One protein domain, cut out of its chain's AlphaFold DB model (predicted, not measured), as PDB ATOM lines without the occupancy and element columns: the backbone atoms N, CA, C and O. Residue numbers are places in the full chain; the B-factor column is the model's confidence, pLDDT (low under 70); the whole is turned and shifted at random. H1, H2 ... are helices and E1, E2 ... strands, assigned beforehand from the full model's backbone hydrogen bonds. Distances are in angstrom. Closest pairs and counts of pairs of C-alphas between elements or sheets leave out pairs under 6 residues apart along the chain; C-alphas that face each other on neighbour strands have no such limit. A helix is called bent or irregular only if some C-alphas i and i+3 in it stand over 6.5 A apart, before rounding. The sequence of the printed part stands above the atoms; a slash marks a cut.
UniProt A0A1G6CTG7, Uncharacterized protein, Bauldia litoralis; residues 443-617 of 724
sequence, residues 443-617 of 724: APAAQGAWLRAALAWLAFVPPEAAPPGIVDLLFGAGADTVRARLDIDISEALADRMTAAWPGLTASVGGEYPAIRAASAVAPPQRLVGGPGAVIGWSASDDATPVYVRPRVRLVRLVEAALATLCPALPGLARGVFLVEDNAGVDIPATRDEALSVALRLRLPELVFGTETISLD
ATOM      1  N   ALA A 443     463.021 412.722 417.078       95.38
ATOM      2  CA  ALA A 443     461.883 412.984 417.946       95.38
ATOM      3  C   ALA A 443     462.310 412.939 419.431       95.38
ATOM      4  O   ALA A 443     463.102 412.068 419.807       95.38
ATOM      5  N   PRO A 444     461.749 413.788 420.316       95.38
ATOM      6  CA  PRO A 444     462.081 413.771 421.745       95.38
ATOM      7  C   PRO A 444     461.880 412.401 422.411       95.38
ATOM      8  O   PRO A 444     462.645 412.015 423.293       95.38
ATOM      9  N   ALA A 445     460.880 411.632 421.963       94.19
ATOM     10  CA  ALA A 445     460.647 410.270 422.438       94.19
ATOM     11  C   ALA A 445     461.808 409.322 422.078       94.19
ATOM     12  O   ALA A 445     462.265 408.568 422.939       94.19
ATOM     13  N   ALA A 446     462.327 409.412 420.847       96.00
ATOM     14  CA  ALA A 446     463.481 408.638 420.396       96.00
ATOM     15  C   ALA A 446     464.757 409.048 421.143       96.00
ATOM     16  O   ALA A 446     465.498 408.186 421.609       96.00
ATOM     17  N   GLN A 447     464.984 410.352 421.328       97.44
ATOM     18  CA  GLN A 447     466.111 410.886 422.104       97.44
ATOM     19  C   GLN A 447     466.097 410.385 423.552       97.44
ATOM     20  O   GLN A 447     467.103 409.873 424.041       97.44
ATOM     21  N   GLY A 448     464.944 410.483 424.223       97.38
ATOM     22  CA  GLY A 448     464.771 409.985 425.585       97.38
ATOM     23  C   GLY A 448     464.990 408.475 425.680       97.38
ATOM     24  O   GLY A 448     465.660 408.012 426.597       97.38
ATOM     25  N   ALA A 449     464.483 407.702 424.717       97.81
ATOM     26  CA  ALA A 449     464.694 406.260 424.675       97.81
ATOM     27  C   ALA A 449     466.179 405.898 424.463       97.81
ATOM     28  O   ALA A 449     466.726 405.129 425.250       97.81
ATOM     29  N   TRP A 450     466.886 406.518 423.512       98.19
ATOM     30  CA  TRP A 450     468.334 406.305 423.354       98.19
ATOM     31  C   TRP A 450     469.130 406.674 424.611       98.19
ATOM     32  O   TRP A 450     470.044 405.942 424.989       98.19
ATOM     33  N   LEU A 451     468.763 407.763 425.295       98.31
ATOM     34  CA  LEU A 451     469.390 408.160 426.556       98.31
ATOM     35  C   LEU A 451     469.170 407.117 427.663       98.31
ATOM     36  O   LEU A 451     470.121 406.759 428.359       98.31
ATOM     37  N   ARG A 452     467.949 406.591 427.814       98.50
ATOM     38  CA  ARG A 452     467.654 405.537 428.800       98.50
ATOM     39  C   ARG A 452     468.362 404.223 428.466       98.50
ATOM     40  O   ARG A 452     468.932 403.608 429.364       98.50
ATOM     41  N   ALA A 453     468.420 403.831 427.191       98.50
ATOM     42  CA  ALA A 453     469.203 402.672 426.761       98.50
ATOM     43  C   ALA A 453     470.694 402.838 427.111       98.50
ATOM     44  O   ALA A 453     471.302 401.932 427.676       98.50
ATOM     45  N   ALA A 454     471.274 404.014 426.850       98.31
ATOM     46  CA  ALA A 454     472.664 404.307 427.187       98.31
ATOM     47  C   ALA A 454     472.928 404.299 428.699       98.31
ATOM     48  O   ALA A 454     473.914 403.714 429.145       98.31
ATOM     49  N   LEU A 455     472.044 404.899 429.502       98.06
ATOM     50  CA  LEU A 455     472.143 404.873 430.962       98.06
ATOM     51  C   LEU A 455     472.076 403.441 431.505       98.06
ATOM     52  O   LEU A 455     472.949 403.042 432.274       98.06
ATOM     53  N   ALA A 456     471.091 402.652 431.070       97.56
ATOM     54  CA  ALA A 456     470.944 401.263 431.494       97.56
ATOM     55  C   ALA A 456     472.160 400.412 431.094       97.56
ATOM     56  O   ALA A 456     472.675 399.669 431.925       97.56
ATOM     57  N   TRP A 457     472.690 400.585 429.878       97.44
ATOM     58  CA  TRP A 457     473.908 399.906 429.421       97.44
ATOM     59  C   TRP A 457     475.142 400.286 430.249       97.44
ATOM     60  O   TRP A 457     475.939 399.434 430.647       97.44
ATOM     61  N   LEU A 458     475.301 401.573 430.562       96.00
ATOM     62  CA  LEU A 458     476.403 402.051 431.395       96.00
ATOM     63  C   LEU A 458     476.291 401.584 432.858       96.00
ATOM     64  O   LEU A 458     477.308 401.520 433.551       96.00
ATOM     65  N   ALA A 459     475.093 401.226 433.318       95.25
ATOM     66  CA  ALA A 459     474.856 400.615 434.623       95.25
ATOM     67  C   ALA A 459     474.903 399.075 434.613       95.25
ATOM     68  O   ALA A 459     475.061 398.475 435.678       95.25
ATOM     69  N   PHE A 460     474.788 398.432 433.447       94.69
ATOM     70  CA  PHE A 460     474.794 396.978 433.294       94.69
ATOM     71  C   PHE A 460     476.209 396.413 433.480       94.69
ATOM     72  O   PHE A 460     477.138 396.748 432.739       94.69
ATOM     73  N   VAL A 461     476.390 395.556 434.490       91.69
ATOM     74  CA  VAL A 461     477.692 394.981 434.854       91.69
ATOM     75  C   VAL A 461     477.534 393.495 435.208       91.69
ATOM     76  O   VAL A 461     476.710 393.178 436.064       91.69
ATOM     77  N   PRO A 462     478.348 392.589 434.629       93.19
ATOM     78  CA  PRO A 462     479.364 392.829 433.599       93.19
ATOM     79  C   PRO A 462     478.755 392.969 432.185       93.19
ATOM     80  O   PRO A 462     477.786 392.282 431.875       93.19
ATOM     81  N   PRO A 463     479.342 393.782 431.287       91.94
ATOM     82  CA  PRO A 463     478.842 393.955 429.917       91.94
ATOM     83  C   PRO A 463     478.889 392.672 429.070       91.94
ATOM     84  O   PRO A 463     478.103 392.518 428.144       91.94
ATOM     85  N   GLU A 464     479.760 391.711 429.391       91.75
ATOM     86  CA  GLU A 464     479.848 390.419 428.689       91.75
ATOM     87  C   GLU A 464     478.598 389.549 428.861       91.75
ATOM     88  O   GLU A 464     478.342 388.664 428.041       91.75
ATOM     89  N   ALA A 465     477.825 389.800 429.923       93.56
ATOM     90  CA  ALA A 465     476.583 389.093 430.202       93.56
ATOM     91  C   ALA A 465     475.406 389.630 429.375       93.56
ATOM     92  O   ALA A 465     474.279 389.197 429.603       93.56
ATOM     93  N   ALA A 466     475.640 390.568 428.447       93.12
ATOM     94  CA  ALA A 466     474.586 391.191 427.661       93.12
ATOM     95  C   ALA A 466     473.658 390.143 427.009       93.12
ATOM     96  O   ALA A 466     474.148 389.176 426.403       93.12
ATOM     97  N   PRO A 467     472.330 390.346 427.108       91.94
ATOM     98  CA  PRO A 467     471.343 389.599 426.342       91.94
ATOM     99  C   PRO A 467     471.681 389.548 424.843       91.94
ATOM    100  O   PRO A 467     471.980 390.595 424.258       91.94
ATOM    101  N   PRO A 468     471.577 388.377 424.186       87.62
ATOM    102  CA  PRO A 468     471.783 388.257 422.741       87.62
ATOM    103  C   PRO A 468     470.894 389.205 421.923       87.62
ATOM    104  O   PRO A 468     471.356 389.773 420.939       87.62
ATOM    105  N   GLY A 469     469.663 389.466 422.383       89.19
ATOM    106  CA  GLY A 469     468.734 390.379 421.712       89.19
ATOM    107  C   GLY A 469     469.283 391.801 421.532       89.19
ATOM    108  O   GLY A 469     469.047 392.418 420.500       89.19
ATOM    109  N   ILE A 470     470.088 392.310 422.475       93.94
ATOM    110  CA  ILE A 470     470.730 393.632 422.342       93.94
ATOM    111  C   ILE A 470     471.770 393.615 421.215       93.94
ATOM    112  O   ILE A 470     471.855 394.566 420.436       93.94
ATOM    113  N   VAL A 471     472.549 392.535 421.122       91.50
ATOM    114  CA  VAL A 471     473.565 392.347 420.079       91.50
ATOM    115  C   VAL A 471     472.888 392.278 418.710       91.50
ATOM    116  O   VAL A 471     473.259 393.031 417.809       91.50
ATOM    117  N   ASP A 472     471.840 391.463 418.587       89.69
ATOM    118  CA  ASP A 472     471.084 391.296 417.344       89.69
ATOM    119  C   ASP A 472     470.430 392.608 416.881       89.69
ATOM    120  O   ASP A 472     470.419 392.909 415.688       89.69
ATOM    121  N   LEU A 473     469.914 393.429 417.803       92.25
ATOM    122  CA  LEU A 473     469.298 394.718 417.464       92.25
ATOM    123  C   LEU A 473     470.298 395.757 416.950       92.25
ATOM    124  O   LEU A 473     469.938 396.603 416.128       92.25
ATOM    125  N   LEU A 474     471.532 395.740 417.455       92.25
ATOM    126  CA  LEU A 474     472.546 396.733 417.096       92.25
ATOM    127  C   LEU A 474     473.373 396.318 415.879       92.25
ATOM    128  O   LEU A 474     473.733 397.185 415.079       92.25
ATOM    129  N   PHE A 475     473.652 395.022 415.731       91.00
ATOM    130  CA  PHE A 475     474.578 394.494 414.724       91.00
ATOM    131  C   PHE A 475     473.929 393.536 413.717       91.00
ATOM    132  O   PHE A 475     474.558 393.208 412.711       91.00
ATOM    133  N   GLY A 476     472.677 393.137 413.938       85.94
ATOM    134  CA  GLY A 476     471.974 392.132 413.144       85.94
ATOM    135  C   GLY A 476     472.122 390.719 413.714       85.94
ATOM    136  O   GLY A 476     473.092 390.404 414.404       85.94
ATOM    137  N   ALA A 477     471.145 389.862 413.406       79.62
ATOM    138  CA  ALA A 477     471.138 388.471 413.847       79.62
ATOM    139  C   ALA A 477     472.354 387.703 413.305       79.62
ATOM    140  O   ALA A 477     472.654 387.766 412.111       79.62
ATOM    141  N   GLY A 478     473.039 386.966 414.183       70.31
ATOM    142  CA  GLY A 478     474.196 386.144 413.811       70.31
ATOM    143  C   GLY A 478     475.495 386.926 413.588       70.31
ATOM    144  O   GLY A 478     476.441 386.378 413.023       70.31
ATOM    145  N   ALA A 479     475.564 388.191 414.018       77.81
ATOM    146  CA  ALA A 479     476.806 388.953 413.995       77.81
ATOM    147  C   ALA A 479     477.896 388.251 414.830       77.81
ATOM    148  O   ALA A 479     477.711 387.993 416.023       77.81
ATOM    149  N   ASP A 480     479.049 387.980 414.209       73.75
ATOM    150  CA  ASP A 480     480.216 387.374 414.861       73.75
ATOM    151  C   ASP A 480     480.898 388.397 415.785       73.75
ATOM    152  O   ASP A 480     481.866 389.077 415.431       73.75
ATOM    153  N   THR A 481     480.308 388.586 416.964       76.31
ATOM    154  CA  THR A 481     480.806 389.496 417.994       76.31
ATOM    155  C   THR A 481     481.531 388.707 419.076       76.31
ATOM    156  O   THR A 481     480.987 387.814 419.725       76.31
ATOM    157  N   VAL A 482     482.796 389.059 419.313       81.44
ATOM    158  CA  VAL A 482     483.570 388.470 420.409       81.44
ATOM    159  C   VAL A 482     482.999 388.989 421.726       81.44
ATOM    160  O   VAL A 482     483.125 390.178 422.018       81.44
ATOM    161  N   ARG A 483     482.418 388.110 422.558       82.19
ATOM    162  CA  ARG A 483     481.728 388.519 423.799       82.19
ATOM    163  C   ARG A 483     482.570 389.424 424.704       82.19
ATOM    164  O   ARG A 483     482.063 390.398 425.251       82.19
ATOM    165  N   ALA A 484     483.875 389.164 424.806       78.62
ATOM    166  CA  ALA A 484     484.811 389.968 425.602       78.62
ATOM    167  C   ALA A 484     485.001 391.424 425.109       78.62
ATOM    168  O   ALA A 484     485.662 392.217 425.786       78.62
ATOM    169  N   ARG A 485     484.467 391.771 423.930       86.62
ATOM    170  CA  ARG A 485     484.498 393.109 423.321       86.62
ATOM    171  C   ARG A 485     483.148 393.825 423.332       86.62
ATOM    172  O   ARG A 485     483.114 394.995 422.959       86.62
ATOM    173  N   LEU A 486     482.077 393.190 423.817       89.44
ATOM    174  CA  LEU A 486     480.726 393.763 423.788       89.44
ATOM    175  C   LEU A 486     480.640 395.143 424.447       89.44
ATOM    176  O   LEU A 486     479.940 396.006 423.932       89.44
ATOM    177  N   ASP A 487     481.405 395.392 425.516       91.06
ATOM    178  CA  ASP A 487     481.485 396.726 426.131       91.06
ATOM    179  C   ASP A 487     481.894 397.818 425.135       91.06
ATOM    180  O   ASP A 487     481.288 398.886 425.085       91.06
ATOM    181  N   ILE A 488     482.918 397.544 424.326       91.31
ATOM    182  CA  ILE A 488     483.446 398.468 423.319       91.31
ATOM    183  C   ILE A 488     482.412 398.641 422.213       91.31
ATOM    184  O   ILE A 488     482.023 399.770 421.914       91.31
ATOM    185  N   ASP A 489     481.974 397.528 421.629       93.00
ATOM    186  CA  ASP A 489     481.196 397.540 420.396       93.00
ATOM    187  C   ASP A 489     479.791 398.130 420.644       93.00
ATOM    188  O   ASP A 489     479.353 399.015 419.907       93.00
ATOM    189  N   ILE A 490     479.106 397.734 421.728       95.50
ATOM    190  CA  ILE A 490     477.779 398.271 422.083       95.50
ATOM    191  C   ILE A 490     477.878 399.736 422.519       95.50
ATOM    192  O   ILE A 490     477.033 400.543 422.130       95.50
ATOM    193  N   SER A 491     478.910 400.114 423.288       96.81
ATOM    194  CA  SER A 491     479.063 401.514 423.704       96.81
ATOM    195  C   SER A 491     479.273 402.446 422.510       96.81
ATOM    196  O   SER A 491     478.715 403.543 422.494       96.81
ATOM    197  N   GLU A 492     480.045 402.015 421.508       96.12
ATOM    198  CA  GLU A 492     480.247 402.782 420.275       96.12
ATOM    199  C   GLU A 492     478.948 402.883 419.465       96.12
ATOM    200  O   GLU A 492     478.550 403.981 419.076       96.12
ATOM    201  N   ALA A 493     478.234 401.764 419.291       96.56
ATOM    202  CA  ALA A 493     476.968 401.742 418.565       96.56
ATOM    203  C   ALA A 493     475.928 402.672 419.210       96.56
ATOM    204  O   ALA A 493     475.298 403.475 418.521       96.56
ATOM    205  N   LEU A 494     475.772 402.624 420.537       97.69
ATOM    206  CA  LEU A 494     474.874 403.524 421.265       97.69
ATOM    207  C   LEU A 494     475.314 404.988 421.153       97.69
ATOM    208  O   LEU A 494     474.465 405.861 420.972       97.69
ATOM    209  N   ALA A 495     476.619 405.269 421.207       96.94
ATOM    210  CA  ALA A 495     477.140 406.625 421.058       96.94
ATOM    211  C   ALA A 495     476.799 407.211 419.679       96.94
ATOM    212  O   ALA A 495     476.342 408.351 419.589       96.94
ATOM    213  N   ASP A 496     476.958 406.426 418.612       96.06
ATOM    214  CA  ASP A 496     476.603 406.836 417.251       96.06
ATOM    215  C   ASP A 496     475.100 407.071 417.095       96.06
ATOM    216  O   ASP A 496     474.685 408.088 416.530       96.06
ATOM    217  N   ARG A 497     474.268 406.180 417.649       96.50
ATOM    218  CA  ARG A 497     472.806 406.338 417.628       96.50
ATOM    219  C   ARG A 497     472.354 407.579 418.392       96.50
ATOM    220  O   ARG A 497     471.502 408.308 417.889       96.50
ATOM    221  N   MET A 498     472.956 407.871 419.546       96.56
ATOM    222  CA  MET A 498     472.681 409.096 420.301       96.56
ATOM    223  C   MET A 498     473.072 410.355 419.523       96.56
ATOM    224  O   MET A 498     472.275 411.285 419.443       96.56
ATOM    225  N   THR A 499     474.265 410.394 418.918       95.69
ATOM    226  CA  THR A 499     474.695 411.541 418.100       95.69
ATOM    227  C   THR A 499     473.770 411.755 416.896       95.69
ATOM    228  O   THR A 499     473.442 412.895 416.574       95.69
ATOM    229  N   ALA A 500     473.307 410.681 416.252       94.81
ATOM    230  CA  ALA A 500     472.367 410.768 415.135       94.81
ATOM    231  C   ALA A 500     470.962 411.230 415.566       94.81
ATOM    232  O   ALA A 500     470.322 412.009 414.862       94.81
ATOM    233  N   ALA A 501     470.480 410.766 416.722       94.88
ATOM    234  CA  ALA A 501     469.178 411.144 417.270       94.88
ATOM    235  C   ALA A 501     469.160 412.565 417.853       94.88
ATOM    236  O   ALA A 501     468.104 413.193 417.942       94.88
ATOM    237  N   TRP A 502     470.317 413.095 418.248       94.94
ATOM    238  CA  TRP A 502     470.422 414.375 418.942       94.94
ATOM    239  C   TRP A 502     471.393 415.331 418.233       94.94
ATOM    240  O   TRP A 502     472.550 415.467 418.638       94.94
ATOM    241  N   PRO A 503     470.941 416.038 417.176       92.12
ATOM    242  CA  PRO A 503     471.784 416.983 416.452       92.12
ATOM    243  C   PRO A 503     472.387 418.043 417.383       92.12
ATOM    244  O   PRO A 503     471.680 418.672 418.168       92.12
ATOM    245  N   GLY A 504     473.705 418.239 417.296       90.00
ATOM    246  CA  GLY A 504     474.447 419.173 418.152       90.00
ATOM    247  C   GLY A 504     474.911 418.592 419.493       90.00
ATOM    248  O   GLY A 504     475.707 419.235 420.179       90.00
ATOM    249  N   LEU A 505     474.496 417.371 419.849       93.44
ATOM    250  CA  LEU A 505     475.032 416.664 421.007       93.44
ATOM    251  C   LEU A 505     476.485 416.260 420.733       93.44
ATOM    252  O   LEU A 505     476.769 415.459 419.842       93.44
ATOM    253  N   THR A 506     477.417 416.815 421.504       90.31
ATOM    254  CA  THR A 506     478.849 416.547 421.352       90.31
ATOM    255  C   THR A 506     479.430 416.009 422.649       90.31
ATOM    256  O   THR A 506     479.119 416.488 423.738       90.31
ATOM    257  N   ALA A 507     480.284 414.991 422.538       86.31
ATOM    258  CA  ALA A 507     481.071 414.532 423.672       86.31
ATOM    259  C   ALA A 507     482.147 415.582 423.967       86.31
ATOM    260  O   ALA A 507     482.915 415.953 423.074       86.31
ATOM    261  N   SER A 508     482.230 416.038 425.216       82.94
ATOM    262  CA  SER A 508     483.342 416.880 425.662       82.94
ATOM    263  C   SER A 508     484.680 416.173 425.398       82.94
ATOM    264  O   SER A 508     484.751 414.942 425.405       82.94
ATOM    265  N   VAL A 509     485.766 416.919 425.189       79.38
ATOM    266  CA  VAL A 509     487.118 416.354 425.020       79.38
ATOM    267  C   VAL A 509     487.970 416.735 426.230       79.38
ATOM    268  O   VAL A 509     488.148 417.915 426.509       79.38
ATOM    269  N   GLY A 510     488.499 415.744 426.955       74.12
ATOM    270  CA  GLY A 510     489.275 415.961 428.188       74.12
ATOM    271  C   GLY A 510     488.418 416.258 429.431       74.12
ATOM    272  O   GLY A 510     487.203 416.404 429.331       74.12
ATOM    273  N   GLY A 511     489.026 416.261 430.619       78.19
ATOM    274  CA  GLY A 511     488.337 416.492 431.902       78.19
ATOM    275  C   GLY A 511     487.814 415.233 432.606       78.19
ATOM    276  O   GLY A 511     487.780 414.147 432.019       78.19
ATOM    277  N   GLU A 512     487.440 415.400 433.876       81.19
ATOM    278  CA  GLU A 512     486.767 414.387 434.702       81.19
ATOM    279  C   GLU A 512     485.376 414.068 434.127       81.19
ATOM    280  O   GLU A 512     484.779 414.897 433.443       81.19
ATOM    281  N   TYR A 513     484.883 412.856 434.370       85.50
ATOM    282  CA  TYR A 513     483.544 412.413 433.980       85.50
ATOM    283  C   TYR A 513     482.948 411.545 435.097       85.50
ATOM    284  O   TYR A 513     483.711 410.891 435.824       85.50
ATOM    285  N   PRO A 514     481.613 411.512 435.242       88.44
ATOM    286  CA  PRO A 514     480.967 410.799 436.333       88.44
ATOM    287  C   PRO A 514     481.086 409.282 436.167       88.44
ATOM    288  O   PRO A 514     481.030 408.734 435.060       88.44
ATOM    289  N   ALA A 515     481.194 408.572 437.291       88.94
ATOM    290  CA  ALA A 515     480.952 407.137 437.302       88.94
ATOM    291  C   ALA A 515     479.442 406.885 437.179       88.94
ATOM    292  O   ALA A 515     478.652 407.515 437.875       88.94
ATOM    293  N   ILE A 516     479.036 405.953 436.314       92.69
ATOM    294  CA  ILE A 516     477.638 405.515 436.192       92.69
ATOM    295  C   ILE A 516     477.500 404.115 436.791       92.69
ATOM    296  O   ILE A 516     478.336 403.242 436.523       92.69
ATOM    297  N   ARG A 517     476.489 403.912 437.638       92.50
ATOM    298  CA  ARG A 517     476.228 402.660 438.367       92.50
ATOM    299  C   ARG A 517     474.737 402.385 438.455       92.50
ATOM    300  O   ARG A 517     473.937 403.314 438.439       92.50
ATOM    301  N   ALA A 518     474.371 401.119 438.619       92.75
ATOM    302  CA  ALA A 518     473.032 400.767 439.072       92.75
ATOM    303  C   ALA A 518     472.827 401.261 440.514       92.75
ATOM    304  O   ALA A 518     473.717 401.100 441.353       92.75
ATOM    305  N   ALA A 519     471.662 401.832 440.818       90.12
ATOM    306  CA  ALA A 519     471.344 402.322 442.159       90.12
ATOM    307  C   ALA A 519     471.339 401.203 443.219       90.12
ATOM    308  O   ALA A 519     471.674 401.448 444.373       90.12
ATOM    309  N   SER A 520     471.043 399.962 442.820       84.38
ATOM    310  CA  SER A 520     471.084 398.778 443.687       84.38
ATOM    311  C   SER A 520     472.495 398.360 444.124       84.38
ATOM    312  O   SER A 520     472.629 397.580 445.064       84.38
ATOM    313  N   ALA A 521     473.545 398.850 443.457       78.44
ATOM    314  CA  ALA A 521     474.923 398.425 443.699       78.44
ATOM    315  C   ALA A 521     475.667 399.272 444.745       78.44
ATOM    316  O   ALA A 521     476.761 398.895 445.162       78.44
ATOM    317  N   VAL A 522     475.127 400.428 445.139       82.56
ATOM    318  CA  VAL A 522     475.820 401.413 445.985       82.56
ATOM    319  C   VAL A 522     474.862 402.081 446.977       82.56
ATOM    320  O   VAL A 522     473.679 401.758 447.044       82.56
ATOM    321  N   ALA A 523     475.387 403.009 447.783       82.56
ATOM    322  CA  ALA A 523     474.583 403.815 448.695       82.56
ATOM    323  C   ALA A 523     473.471 404.587 447.950       82.56
ATOM    324  O   ALA A 523     473.673 404.990 446.799       82.56
ATOM    325  N   PRO A 524     472.316 404.831 448.600       86.12
ATOM    326  CA  PRO A 524     471.198 405.526 447.973       86.12
ATOM    327  C   PRO A 524     471.605 406.930 447.493       86.12
ATOM    328  O   PRO A 524     472.482 407.561 448.097       86.12
ATOM    329  N   PRO A 525     470.970 407.442 446.421       91.44
ATOM    330  CA  PRO A 525     471.244 408.788 445.935       91.44
ATOM    331  C   PRO A 525     470.950 409.836 447.007       91.44
ATOM    332  O   PRO A 525     470.112 409.645 447.881       91.44
ATOM    333  N   GLN A 526     471.612 410.983 446.900       91.81
ATOM    334  CA  GLN A 526     471.328 412.157 447.727       91.81
ATOM    335  C   GLN A 526     470.200 413.008 447.127       91.81
ATOM    336  O   GLN A 526     469.480 413.686 447.854       91.81
ATOM    337  N   ARG A 527     470.041 412.966 445.799       91.75
ATOM    338  CA  ARG A 527     469.007 413.683 445.040       91.75
ATOM    339  C   ARG A 527     468.701 412.976 443.726       91.75
ATOM    340  O   ARG A 527     469.551 412.250 443.207       91.75
ATOM    341  N   LEU A 528     467.521 413.243 443.173       95.12
ATOM    342  CA  LEU A 528     467.194 412.925 441.782       95.12
ATOM    343  C   LEU A 528     467.298 414.183 440.926       95.12
ATOM    344  O   LEU A 528     466.825 415.249 441.322       95.12
ATOM    345  N   VAL A 529     467.910 414.039 439.756       94.94
ATOM    346  CA  VAL A 529     468.154 415.121 438.800       94.94
ATOM    347  C   VAL A 529     467.902 414.622 437.379       94.94
ATOM    348  O   VAL A 529     468.323 413.527 437.005       94.94
ATOM    349  N   GLY A 530     467.198 415.413 436.578       95.12
ATOM    350  CA  GLY A 530     466.916 415.086 435.182       95.12
ATOM    351  C   GLY A 530     465.766 415.906 434.625       95.12
ATOM    352  O   GLY A 530     465.491 416.996 435.114       95.12
ATOM    353  N   GLY A 531     465.089 415.398 433.602       96.06
ATOM    354  CA  GLY A 531     463.966 416.080 432.963       96.06
ATOM    355  C   GLY A 531     463.168 415.137 432.065       96.06
ATOM    356  O   GLY A 531     463.336 413.917 432.159       96.06
ATOM    357  N   PRO A 532     462.300 415.672 431.187       95.81
ATOM    358  CA  PRO A 532     461.544 414.858 430.245       95.81
ATOM    359  C   PRO A 532     462.474 413.966 429.417       95.81
ATOM    360  O   PRO A 532     463.311 414.457 428.668       95.81
ATOM    361  N   GLY A 533     462.331 412.651 429.567       94.88
ATOM    362  CA  GLY A 533     463.140 411.650 428.874       94.88
ATOM    363  C   GLY A 533     464.024 410.812 429.793       94.88
ATOM    364  O   GLY A 533     464.116 409.610 429.559       94.88
ATOM    365  N   ALA A 534     464.626 411.379 430.840       97.19
ATOM    366  CA  ALA A 534     465.409 410.608 431.808       97.19
ATOM    367  C   ALA A 534     465.667 411.383 433.108       97.19
ATOM    368  O   ALA A 534     465.957 412.582 433.093       97.19
ATOM    369  N   VAL A 535     465.657 410.655 434.224       97.00
ATOM    370  CA  VAL A 535     466.057 411.119 435.554       97.00
ATOM    371  C   VAL A 535     467.007 410.107 436.172       97.00
ATOM    372  O   VAL A 535     466.783 408.901 436.106       97.00
ATOM    373  N   ILE A 536     468.070 410.616 436.787       96.00
ATOM    374  CA  ILE A 536     469.087 409.822 437.472       96.00
ATOM    375  C   ILE A 536     469.157 410.203 438.949       96.00
ATOM    376  O   ILE A 536     468.835 411.326 439.343       96.00
ATOM    377  N   GLY A 537     469.625 409.273 439.771       94.75
ATOM    378  CA  GLY A 537     470.139 409.581 441.095       94.75
ATOM    379  C   GLY A 537     471.534 410.181 441.015       94.75
ATOM    380  O   GLY A 537     472.320 409.855 440.129       94.75
ATOM    381  N   TRP A 538     471.856 411.050 441.962       93.50
ATOM    382  CA  TRP A 538     473.191 411.613 442.106       93.50
ATOM    383  C   TRP A 538     473.682 411.478 443.542       93.50
ATOM    384  O   TRP A 538     472.911 411.680 444.485       93.50
ATOM    385  N   SER A 539     474.973 411.190 443.705       91.19
ATOM    386  CA  SER A 539     475.649 411.177 445.002       91.19
ATOM    387  C   SER A 539     477.037 411.820 444.922       91.19
ATOM    388  O   SER A 539     477.803 411.533 443.996       91.19
ATOM    389  N   ALA A 540     477.365 412.663 445.909       87.50
ATOM    390  CA  ALA A 540     478.721 413.133 446.184       87.50
ATOM    391  C   ALA A 540     479.528 411.994 446.818       87.50
ATOM    392  O   ALA A 540     479.661 411.913 448.037       87.50
ATOM    393  N   SER A 541     480.006 411.065 446.004       80.06
ATOM    394  CA  SER A 541     480.924 410.024 446.448       80.06
ATOM    395  C   SER A 541     482.231 410.181 445.689       80.06
ATOM    396  O   SER A 541     482.206 410.331 444.470       80.06
ATOM    397  N   ASP A 542     483.350 410.107 446.412       66.38
ATOM    398  CA  ASP A 542     484.710 410.063 445.853       66.38
ATOM    399  C   ASP A 542     485.052 408.673 445.284       66.38
ATOM    400  O   ASP A 542     486.222 408.303 445.169       66.38
ATOM    401  N   ASP A 543     484.032 407.868 444.972       67.25
ATOM    402  CA  ASP A 543     484.218 406.544 444.407       67.25
ATOM    403  C   ASP A 543     485.023 406.678 443.113       67.25
ATOM    404  O   ASP A 543     484.654 407.432 442.205       67.25
ATOM    405  N   ALA A 544     486.165 405.993 443.054       61.47
ATOM    406  CA  ALA A 544     487.118 406.195 441.977       61.47
ATOM    407  C   ALA A 544     486.437 405.933 440.629       61.47
ATOM    408  O   ALA A 544     485.902 404.841 440.391       61.47
ATOM    409  N   THR A 545     486.474 406.923 439.730       62.91
ATOM    410  CA  THR A 545     485.972 406.743 438.370       62.91
ATOM    411  C   THR A 545     486.702 405.551 437.757       62.91
ATOM    412  O   THR A 545     487.932 405.565 437.652       62.91
ATOM    413  N   PRO A 546     485.982 404.485 437.379       69.25
ATOM    414  CA  PRO A 546     486.623 403.292 436.854       69.25
ATOM    415  C   PRO A 546     487.313 403.636 435.535       69.25
ATOM    416  O   PRO A 546     486.834 404.460 434.752       69.25
ATOM    417  N   VAL A 547     488.443 402.981 435.275       66.00
ATOM    418  CA  VAL A 547     489.173 403.159 434.020       66.00
ATOM    419  C   VAL A 547     488.374 402.503 432.899       66.00
ATOM    420  O   VAL A 547     488.394 401.285 432.728       66.00
ATOM    421  N   TYR A 548     487.645 403.318 432.143       76.50
ATOM    422  CA  TYR A 548     486.884 402.860 430.991       76.50
ATOM    423  C   TYR A 548     487.712 402.877 429.706       76.50
ATOM    424  O   TYR A 548     488.595 403.710 429.496       76.50
ATOM    425  N   VAL A 549     487.357 401.973 428.796       81.19
ATOM    426  CA  VAL A 549     487.805 402.007 427.402       81.19
ATOM    427  C   VAL A 549     487.215 403.220 426.670       81.19
ATOM    428  O   VAL A 549     486.128 403.698 426.998       81.19
ATOM    429  N   ARG A 550     487.927 403.724 425.654       86.19
ATOM    430  CA  ARG A 550     487.592 404.985 424.963       86.19
ATOM    431  C   ARG A 550     486.134 405.074 424.455       86.19
ATOM    432  O   ARG A 550     485.534 406.119 424.705       86.19
ATOM    433  N   PRO A 551     485.537 404.045 423.817       89.94
ATOM    434  CA  PRO A 551     484.126 404.087 423.398       89.94
ATOM    435  C   PRO A 551     483.146 404.306 424.550       89.94
ATOM    436  O   PRO A 551     482.254 405.148 424.479       89.94
ATOM    437  N   ARG A 552     483.366 403.621 425.675       92.38
ATOM    438  CA  ARG A 552     482.538 403.777 426.871       92.38
ATOM    439  C   ARG A 552     482.668 405.175 427.473       92.38
ATOM    440  O   ARG A 552     481.664 405.768 427.852       92.38
ATOM    441  N   VAL A 553     483.874 405.755 427.481       92.25
ATOM    442  CA  VAL A 553     484.080 407.161 427.888       92.25
ATOM    443  C   VAL A 553     483.323 408.126 426.972       92.25
ATOM    444  O   VAL A 553     482.713 409.077 427.463       92.25
ATOM    445  N   ARG A 554     483.334 407.894 425.650       94.50
ATOM    446  CA  ARG A 554     482.557 408.697 424.691       94.50
ATOM    447  C   ARG A 554     481.064 408.636 425.022       94.50
ATOM    448  O   ARG A 554     480.435 409.689 425.091       94.50
ATOM    449  N   LEU A 555     480.522 407.443 425.275       96.12
ATOM    450  CA  LEU A 555     479.112 407.273 425.630       96.12
ATOM    451  C   LEU A 555     478.752 407.978 426.947       96.12
ATOM    452  O   LEU A 555     477.770 408.712 426.982       96.12
ATOM    453  N   VAL A 556     479.567 407.834 428.001       94.12
ATOM    454  CA  VAL A 556     479.362 408.533 429.290       94.12
ATOM    455  C   VAL A 556     479.257 410.046 429.086       94.12
ATOM    456  O   VAL A 556     478.351 410.683 429.615       94.12
ATOM    457  N   ARG A 557     480.146 410.623 428.274       93.19
ATOM    458  CA  ARG A 557     480.161 412.068 427.998       93.19
ATOM    459  C   ARG A 557     478.956 412.528 427.182       93.19
ATOM    460  O   ARG A 557     478.459 413.626 427.408       93.19
ATOM    461  N   LEU A 558     478.474 411.707 426.246       95.88
ATOM    462  CA  LEU A 558     477.235 411.994 425.515       95.88
ATOM    463  C   LEU A 558     476.016 411.944 426.440       95.88
ATOM    464  O   LEU A 558     475.152 412.809 426.341       95.88
ATOM    465  N   VAL A 559     475.965 410.974 427.355       95.81
ATOM    466  CA  VAL A 559     474.916 410.873 428.379       95.81
ATOM    467  C   VAL A 559     474.925 412.096 429.294       95.81
ATOM    468  O   VAL A 559     473.876 412.691 429.522       95.81
ATOM    469  N   GLU A 560     476.096 412.516 429.773       93.81
ATOM    470  CA  GLU A 560     476.246 413.726 430.586       93.81
ATOM    471  C   GLU A 560     475.775 414.978 429.834       93.81
ATOM    472  O   GLU A 560     474.967 415.748 430.357       93.81
ATOM    473  N   ALA A 561     476.221 415.159 428.586       93.69
ATOM    474  CA  ALA A 561     475.805 416.281 427.752       93.69
ATOM    475  C   ALA A 561     474.287 416.277 427.510       93.69
ATOM    476  O   ALA A 561     473.647 417.320 427.628       93.69
ATOM    477  N   ALA A 562     473.699 415.109 427.237       95.38
ATOM    478  CA  ALA A 562     472.265 414.958 427.017       95.38
ATOM    479  C   ALA A 562     471.476 415.321 428.280       95.38
ATOM    480  O   ALA A 562     470.570 416.149 428.226       95.38
ATOM    481  N   LEU A 563     471.864 414.791 429.441       94.94
ATOM    482  CA  LEU A 563     471.231 415.132 430.717       94.94
ATOM    483  C   LEU A 563     471.362 416.628 431.047       94.94
ATOM    484  O   LEU A 563     470.420 417.212 431.580       94.94
ATOM    485  N   ALA A 564     472.481 417.273 430.700       92.81
ATOM    486  CA  ALA A 564     472.666 418.710 430.908       92.81
ATOM    487  C   ALA A 564     471.710 419.561 430.054       92.81
ATOM    488  O   ALA A 564     471.317 420.648 430.481       92.81
ATOM    489  N   THR A 565     471.286 419.069 428.883       93.38
ATOM    490  CA  THR A 565     470.226 419.732 428.100       93.38
ATOM    491  C   THR A 565     468.841 419.580 428.732       93.38
ATOM    492  O   THR A 565     468.014 420.479 428.607       93.38
ATOM    493  N   LEU A 566     468.593 418.464 429.431       93.75
ATOM    494  CA  LEU A 566     467.323 418.203 430.108       93.75
ATOM    495  C   LEU A 566     467.215 418.944 431.443       93.75
ATOM    496  O   LEU A 566     466.114 419.314 431.837       93.75
ATOM    497  N   CYS A 567     468.337 419.151 432.136       93.19
ATOM    498  CA  CYS A 567     468.393 419.732 433.475       93.19
ATOM    499  C   CYS A 567     469.576 420.710 433.610       93.19
ATOM    500  O   CYS A 567     470.706 420.280 433.869       93.19
ATOM    501  N   PRO A 568     469.335 422.035 433.539       87.31
ATOM    502  CA  PRO A 568     470.389 423.051 433.633       87.31
ATOM    503  C   PRO A 568     471.181 423.052 434.949       87.31
ATOM    504  O   PRO A 568     472.269 423.618 435.002       87.31
ATOM    505  N   ALA A 569     470.659 422.434 436.014       82.69
ATOM    506  CA  ALA A 569     471.355 422.303 437.296       82.69
ATOM    507  C   ALA A 569     472.467 421.229 437.290       82.69
ATOM    508  O   ALA A 569     473.308 421.217 438.189       82.69
ATOM    509  N   LEU A 570     472.493 420.335 436.291       82.56
ATOM    510  CA  LEU A 570     473.402 419.184 436.241       82.56
ATOM    511  C   LEU A 570     474.902 419.530 436.115       82.56
ATOM    512  O   LEU A 570     475.696 418.853 436.765       82.56
ATOM    513  N   PRO A 571     475.343 420.551 435.349       75.25
ATOM    514  CA  PRO A 571     476.771 420.855 435.197       75.25
ATOM    515  C   PRO A 571     477.501 421.130 436.521       75.25
ATOM    516  O   PRO A 571     478.698 420.882 436.629       75.25
ATOM    517  N   GLY A 572     476.788 421.581 437.561       68.81
ATOM    518  CA  GLY A 572     477.347 421.747 438.907       68.81
ATOM    519  C   GLY A 572     477.623 420.430 439.648       68.81
ATOM    520  O   GLY A 572     478.117 420.462 440.773       68.81
ATOM    521  N   LEU A 573     477.269 419.283 439.057       70.50
ATOM    522  CA  LEU A 573     477.221 417.970 439.705       70.50
ATOM    523  C   LEU A 573     478.168 416.936 439.073       70.50
ATOM    524  O   LEU A 573     478.188 415.789 439.512       70.50
ATOM    525  N   ALA A 574     478.965 417.324 438.072       64.94
ATOM    526  CA  ALA A 574     479.825 416.422 437.294       64.94
ATOM    527  C   ALA A 574     480.867 415.638 438.129       64.94
ATOM    528  O   ALA A 574     481.358 414.599 437.694       64.94
ATOM    529  N   ARG A 575     481.175 416.087 439.356       74.75
ATOM    530  CA  ARG A 575     482.092 415.427 440.309       74.75
ATOM    531  C   ARG A 575     481.406 414.406 441.225       74.75
ATOM    532  O   ARG A 575     481.625 414.412 442.430       74.75
ATOM    533  N   GLY A 576     480.535 413.564 440.681       84.06
ATOM    534  CA  GLY A 576     479.827 412.567 441.484       84.06
ATOM    535  C   GLY A 576     479.539 411.276 440.737       84.06
ATOM    536  O   GLY A 576     479.998 411.053 439.615       84.06
ATOM    537  N   VAL A 577     478.742 410.427 441.379       90.56
ATOM    538  CA  VAL A 577     478.278 409.164 440.807       90.56
ATOM    539  C   VAL A 577     476.840 409.338 440.330       90.56
ATOM    540  O   VAL A 577     475.973 409.788 441.083       90.56
ATOM    541  N   PHE A 578     476.591 408.983 439.071       93.75
ATOM    542  CA  PHE A 578     475.258 408.894 438.489       93.75
ATOM    543  C   PHE A 578     474.692 407.500 438.759       93.75
ATOM    544  O   PHE A 578     475.262 406.485 438.353       93.75
ATOM    545  N   LEU A 579     473.563 407.460 439.455       94.69
ATOM    546  CA  LEU A 579     472.865 406.242 439.840       94.69
ATOM    547  C   LEU A 579     471.663 406.040 438.929       94.69
ATOM    548  O   LEU A 579     470.754 406.869 438.875       94.69
ATOM    549  N   VAL A 580     471.668 404.929 438.212       96.25
ATOM    550  CA  VAL A 580     470.577 404.513 437.343       96.25
ATOM    551  C   VAL A 580     469.600 403.706 438.180       96.25
ATOM    552  O   VAL A 580     469.919 402.609 438.637       96.25
ATOM    553  N   GLU A 581     468.429 404.287 438.405       93.69
ATOM    554  CA  GLU A 581     467.323 403.656 439.112       93.69
ATOM    555  C   GLU A 581     466.318 403.118 438.093       93.69
ATOM    556  O   GLU A 581     465.837 403.867 437.245       93.69
ATOM    557  N   ASP A 582     465.996 401.827 438.178       90.19
ATOM    558  CA  ASP A 582     465.112 401.125 437.234       90.19
ATOM    559  C   ASP A 582     463.612 401.284 437.552       90.19
ATOM    560  O   ASP A 582     462.758 400.645 436.931       90.19
ATOM    561  N   ASN A 583     463.289 402.130 438.536       89.62
ATOM    562  CA  ASN A 583     461.933 402.385 439.011       89.62
ATOM    563  C   ASN A 583     461.193 401.093 439.398       89.62
ATOM    564  O   ASN A 583     460.053 400.881 438.984       89.62
ATOM    565  N   ALA A 584     461.860 400.220 440.163       85.69
ATOM    566  CA  ALA A 584     461.344 398.896 440.520       85.69
ATOM    567  C   ALA A 584     461.040 398.048 439.273       85.69
ATOM    568  O   ALA A 584     459.954 397.490 439.138       85.69
ATOM    569  N   GLY A 585     461.991 397.987 438.339       87.94
ATOM    570  CA  GLY A 585     461.878 397.197 437.111       87.94
ATOM    571  C   GLY A 585     460.833 397.709 436.110       87.94
ATOM    572  O   GLY A 585     460.317 396.933 435.302       87.94
ATOM    573  N   VAL A 586     460.463 398.992 436.161       90.62
ATOM    574  CA  VAL A 586     459.634 399.627 435.129       90.62
ATOM    575  C   VAL A 586     460.542 400.142 434.015       90.62
ATOM    576  O   VAL A 586     460.659 399.514 432.971       90.62
ATOM    577  N   ASP A 587     461.189 401.274 434.201       95.00
ATOM    578  CA  ASP A 587     462.124 401.891 433.261       95.00
ATOM    579  C   ASP A 587     462.891 402.948 434.060       95.00
ATOM    580  O   ASP A 587     462.511 403.292 435.182       95.00
ATOM    581  N   ILE A 588     463.927 403.527 433.471       97.12
ATOM    582  CA  ILE A 588     464.514 404.749 434.014       97.12
ATOM    583  C   ILE A 588     463.436 405.849 433.968       97.12
ATOM    584  O   ILE A 588     462.863 406.066 432.894       97.12
ATOM    585  N   PRO A 589     463.139 406.554 435.080       96.44
ATOM    586  CA  PRO A 589     462.054 407.532 435.116       96.44
ATOM    587  C   PRO A 589     462.222 408.590 434.026       96.44
ATOM    588  O   PRO A 589     463.279 409.207 433.913       96.44
ATOM    589  N   ALA A 590     461.182 408.804 433.224       95.81
ATOM    590  CA  ALA A 590     461.207 409.725 432.089       95.81
ATOM    591  C   ALA A 590     460.255 410.912 432.277       95.81
ATOM    592  O   ALA A 590     460.377 411.922 431.582       95.81
ATOM    593  N   THR A 591     459.303 410.795 433.201       95.75
ATOM    594  CA  THR A 591     458.298 411.818 433.493       95.75
ATOM    595  C   THR A 591     458.436 412.364 434.911       95.75
ATOM    596  O   THR A 591     459.049 411.750 435.787       95.75
ATOM    597  N   ARG A 592     457.821 413.527 435.153       95.12
ATOM    598  CA  ARG A 592     457.797 414.173 436.470       95.12
ATOM    599  C   ARG A 592     457.185 413.267 437.541       95.12
ATOM    600  O   ARG A 592     457.716 413.186 438.644       95.12
ATOM    601  N   ASP A 593     456.090 412.588 437.214       93.75
ATOM    602  CA  ASP A 593     455.349 411.759 438.169       93.75
ATOM    603  C   ASP A 593     456.091 410.458 438.502       93.75
ATOM    604  O   ASP A 593     456.148 410.063 439.667       93.75
ATOM    605  N   GLU A 594     456.749 409.836 437.517       93.69
ATOM    606  CA  GLU A 594     457.649 408.701 437.763       93.69
ATOM    607  C   GLU A 594     458.828 409.121 438.649       93.69
ATOM    608  O   GLU A 594     459.120 408.460 439.646       93.69
ATOM    609  N   ALA A 595     459.466 410.254 438.337       95.12
ATOM    610  CA  ALA A 595     460.580 410.781 439.119       95.12
ATOM    611  C   ALA A 595     460.167 411.100 440.564       95.12
ATOM    612  O   ALA A 595     460.894 410.775 441.503       95.12
ATOM    613  N   LEU A 596     458.977 411.676 440.758       95.00
ATOM    614  CA  LEU A 596     458.410 411.934 442.078       95.00
ATOM    615  C   LEU A 596     458.102 410.631 442.826       95.00
ATOM    616  O   LEU A 596     458.405 410.536 444.015       95.00
ATOM    617  N   SER A 597     457.567 409.607 442.153       92.56
ATOM    618  CA  SER A 597     457.340 408.293 442.775       92.56
ATOM    619  C   SER A 597     458.642 407.686 443.303       92.56
ATOM    620  O   SER A 597     458.696 407.243 444.458       92.56
ATOM    621  N   VAL A 598     459.719 407.756 442.511       93.25
ATOM    622  CA  VAL A 598     461.054 407.305 442.927       93.25
ATOM    623  C   VAL A 598     461.605 408.156 444.071       93.25
ATOM    624  O   VAL A 598     462.094 407.594 445.050       93.25
ATOM    625  N   ALA A 599     461.484 409.486 444.010       94.75
ATOM    626  CA  ALA A 599     461.959 410.379 445.070       94.75
ATOM    627  C   ALA A 599     461.307 410.055 446.423       94.75
ATOM    628  O   ALA A 599     461.985 409.966 447.448       94.75
ATOM    629  N   LEU A 600     459.991 409.810 446.417       92.88
ATOM    630  CA  LEU A 600     459.227 409.433 447.605       92.88
ATOM    631  C   LEU A 600     459.633 408.052 448.136       92.88
ATOM    632  O   LEU A 600     459.758 407.886 449.353       92.88
ATOM    633  N   ARG A 601     459.866 407.079 447.241       90.94
ATOM    634  CA  ARG A 601     460.324 405.720 447.578       90.94
ATOM    635  C   ARG A 601     461.689 405.737 448.257       90.94
ATOM    636  O   ARG A 601     461.856 405.134 449.313       90.94
ATOM    637  N   LEU A 602     462.632 406.475 447.677       91.00
ATOM    638  CA  LEU A 602     463.998 406.624 448.179       91.00
ATOM    639  C   LEU A 602     464.107 407.636 449.332       91.00
ATOM    640  O   LEU A 602     465.187 407.812 449.888       91.00
ATOM    641  N   ARG A 603     462.990 408.270 449.722       92.19
ATOM    642  CA  ARG A 603     462.896 409.271 450.800       92.19
ATOM    643  C   ARG A 603     463.886 410.423 450.632       92.19
ATOM    644  O   ARG A 603     464.492 410.880 451.600       92.19
ATOM    645  N   LEU A 604     464.042 410.883 449.400       93.88
ATOM    646  CA  LEU A 604     464.950 411.975 449.091       93.88
ATOM    647  C   LEU A 604     464.339 413.306 449.529       93.88
ATOM    648  O   LEU A 604     463.123 413.472 449.422       93.88
ATOM    649  N   PRO A 605     465.157 414.253 450.009       92.62
ATOM    650  CA  PRO A 605     464.674 415.556 450.455       92.62
ATOM    651  C   PRO A 605     464.307 416.484 449.291       92.62
ATOM    652  O   PRO A 605     463.621 417.480 449.500       92.62
ATOM    653  N   GLU A 606     464.766 416.181 448.076       92.75
ATOM    654  CA  GLU A 606     464.641 417.056 446.915       92.75
ATOM    655  C   GLU A 606     464.611 416.250 445.606       92.75
ATOM    656  O   GLU A 606     465.316 415.243 445.455       92.75
ATOM    657  N   LEU A 607     463.812 416.727 444.649       95.50
ATOM    658  CA  LEU A 607     463.801 416.298 443.249       95.50
ATOM    659  C   LEU A 607     463.968 417.526 442.346       95.50
ATOM    660  O   LEU A 607     463.190 418.472 442.448       95.50
ATOM    661  N   VAL A 608     464.923 417.482 441.418       96.12
ATOM    662  CA  VAL A 608     465.073 418.490 440.359       96.12
ATOM    663  C   VAL A 608     464.630 417.887 439.027       96.12
ATOM    664  O   VAL A 608     465.224 416.917 438.554       96.12
ATOM    665  N   PHE A 609     463.587 418.457 438.423       96.25
ATOM    666  CA  PHE A 609     463.023 418.005 437.150       96.25
ATOM    667  C   PHE A 609     462.923 419.170 436.158       96.25
ATOM    668  O   PHE A 609     462.089 420.066 436.293       96.25
ATOM    669  N   GLY A 610     463.779 419.172 435.139       95.19
ATOM    670  CA  GLY A 610     463.919 420.291 434.218       95.19
ATOM    671  C   GLY A 610     464.464 421.524 434.933       95.19
ATOM    672  O   GLY A 610     465.591 421.536 435.425       95.19
ATOM    673  N   THR A 611     463.648 422.574 434.986       94.56
ATOM    674  CA  THR A 611     463.915 423.801 435.753       94.56
ATOM    675  C   THR A 611     463.175 423.839 437.092       94.56
ATOM    676  O   THR A 611     463.374 424.767 437.874       94.56
ATOM    677  N   GLU A 612     462.314 422.855 437.367       95.31
ATOM    678  CA  GLU A 612     461.540 422.761 438.603       95.31
ATOM    679  C   GLU A 612     462.376 422.092 439.699       95.31
ATOM    680  O   GLU A 612     463.019 421.067 439.473       95.31
ATOM    681  N   THR A 613     462.346 422.654 440.906       94.81
ATOM    682  CA  THR A 613     462.891 422.027 442.116       94.81
ATOM    683  C   THR A 613     461.748 421.772 443.088       94.81
ATOM    684  O   THR A 613     461.035 422.698 443.476       94.81
ATOM    685  N   ILE A 614     461.559 420.510 443.462       94.62
ATOM    686  CA  ILE A 614     460.481 420.041 444.329       94.62
ATOM    687  C   ILE A 614     461.095 419.680 445.681       94.62
ATOM    688  O   ILE A 614     461.784 418.665 445.805       94.62
ATOM    689  N   SER A 615     460.826 420.507 446.696       93.81
ATOM    690  CA  SER A 615     461.133 420.185 448.095       93.81
ATOM    691  C   SER A 615     460.244 419.038 448.570       93.81
ATOM    692  O   SER A 615     459.024 419.062 448.393       93.81
ATOM    693  N   LEU A 616     460.858 418.043 449.202       93.56
ATOM    694  CA  LEU A 616     460.197 416.907 449.838       93.56
ATOM    695  C   LEU A 616     460.445 416.920 451.352       93.56
ATOM    696  O   LEU A 616     460.648 415.877 451.979       93.56
ATOM    697  N   ASP A 617     460.394 418.115 451.946       92.06
ATOM    698  CA  ASP A 617     460.265 418.287 453.394       92.06
ATOM    699  C   ASP A 617     459.067 417.483 453.958       92.06
ATOM    700  O   ASP A 617     458.179 417.064 453.206       92.06
TER     701      ASP A 617
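Overview. This is residues 443 to 617 of the 724 residues of an uncharacterized protein of Bauldia litoralis (UniProt A0A1G6CTG7). A strongly twisted six-stranded sheet has H6 over one face and H1 and H4 over the other, three layers with helices on both faces of a sheet; H3 packs on H1 and H4, off the sheet, and H2 lies beyond at one end of the domain. The printed part has 175 residues with six named helices and six named strands, in the order H1 H2 H3 E1 E2 E3 H4 H5 E4 H6 E5 E6. The sheet is mixed, in the order E1 E4 E3 E2 E5 E6, and the class is mixed, helices and strands. The whole is compact, with a radius of gyration of the C-alphas of 15.6 A and spans of 53 by 35 by 33 A.

Arrangement. E2, residues 527 to 531, and E3, residues 534 to 539, form an antiparallel hairpin; N 529 and O 536 are within hydrogen-bond range, 2.9 A. E4, residues 577 to 580, is antiparallel to E3 (N 537 and O 579, 2.8 A), and the edge strand E1, residues 515 to 518, is parallel to E4 (N 517 and O 578, 2.9 A). E5, residues 606 to 609, is parallel to E2 (N 608 and O 528, 2.9 A) and forms a hairpin with antiparallel E6, residues 612 to 615 (N 614 and O 607, 2.8 A). H6, residues 592 to 601, runs along the strands at a height over the sheet of 8.8 A; its closest C-alphas to E5 are Ala 599 and Leu 607, 6.5 A. E4, H6 and E5 make a split strand-helix-strand unit, two strands running the same way with E3 and E2 between them; its crossover is right-handed. H4, residues 550 to 566, is on the opposite face from H6 and runs across the strands, height 9.1 A. H1, residues 444 to 459, is on the sheet at 9.6 A; residues 451 to 458 alone touch H4, closest C-alphas Leu 451 and Val 559, 6.4 A, at a steep tilt of 46 degrees. H3, residues 483 to 501, touches H1 (C-alphas 447 and 501, 5.7 A) at a shallow tilt of 23 degrees, opposite ways, and H4 (C-alphas 495 and 555, 5.0 A). H2, residues 468 to 475, only just touches H3, with 3 pairs of C-alphas within 8 A, closest Leu 474 and Ala 493, 6.8 A. H5, residues 570 to 573, only grazes the sheet and only just touches H4, only at the corner, with 3 pairs (C-alphas 564 and 570, 5.4 A). Every O i to N i+4 pair is within range in H1, H2, H4 and H6, and 13 of 15 in H3; H5 is too short for one.

Along the chain. H1 begins at C-alpha 444 (462.081, 413.771, 421.745) and is 22.4 A long. H3 is 26.7 A and irregular, C-alphas 484 and 487 being 7.6 A apart; H4 is 24.7 A, and E3 16.7 A. E6 ends at C-alpha 615 (461.133, 420.185, 448.095).

Size, cuts and confidence. The C-alphas farthest apart, Asp 480 and Asp 617, are 53.3 A apart. The printed part has no cut. The links H3 to E1 and E4 to H6 are long. Mean pLDDT of the printed part is 90.1; residues 542 to 547, 572 and 574 are under 70.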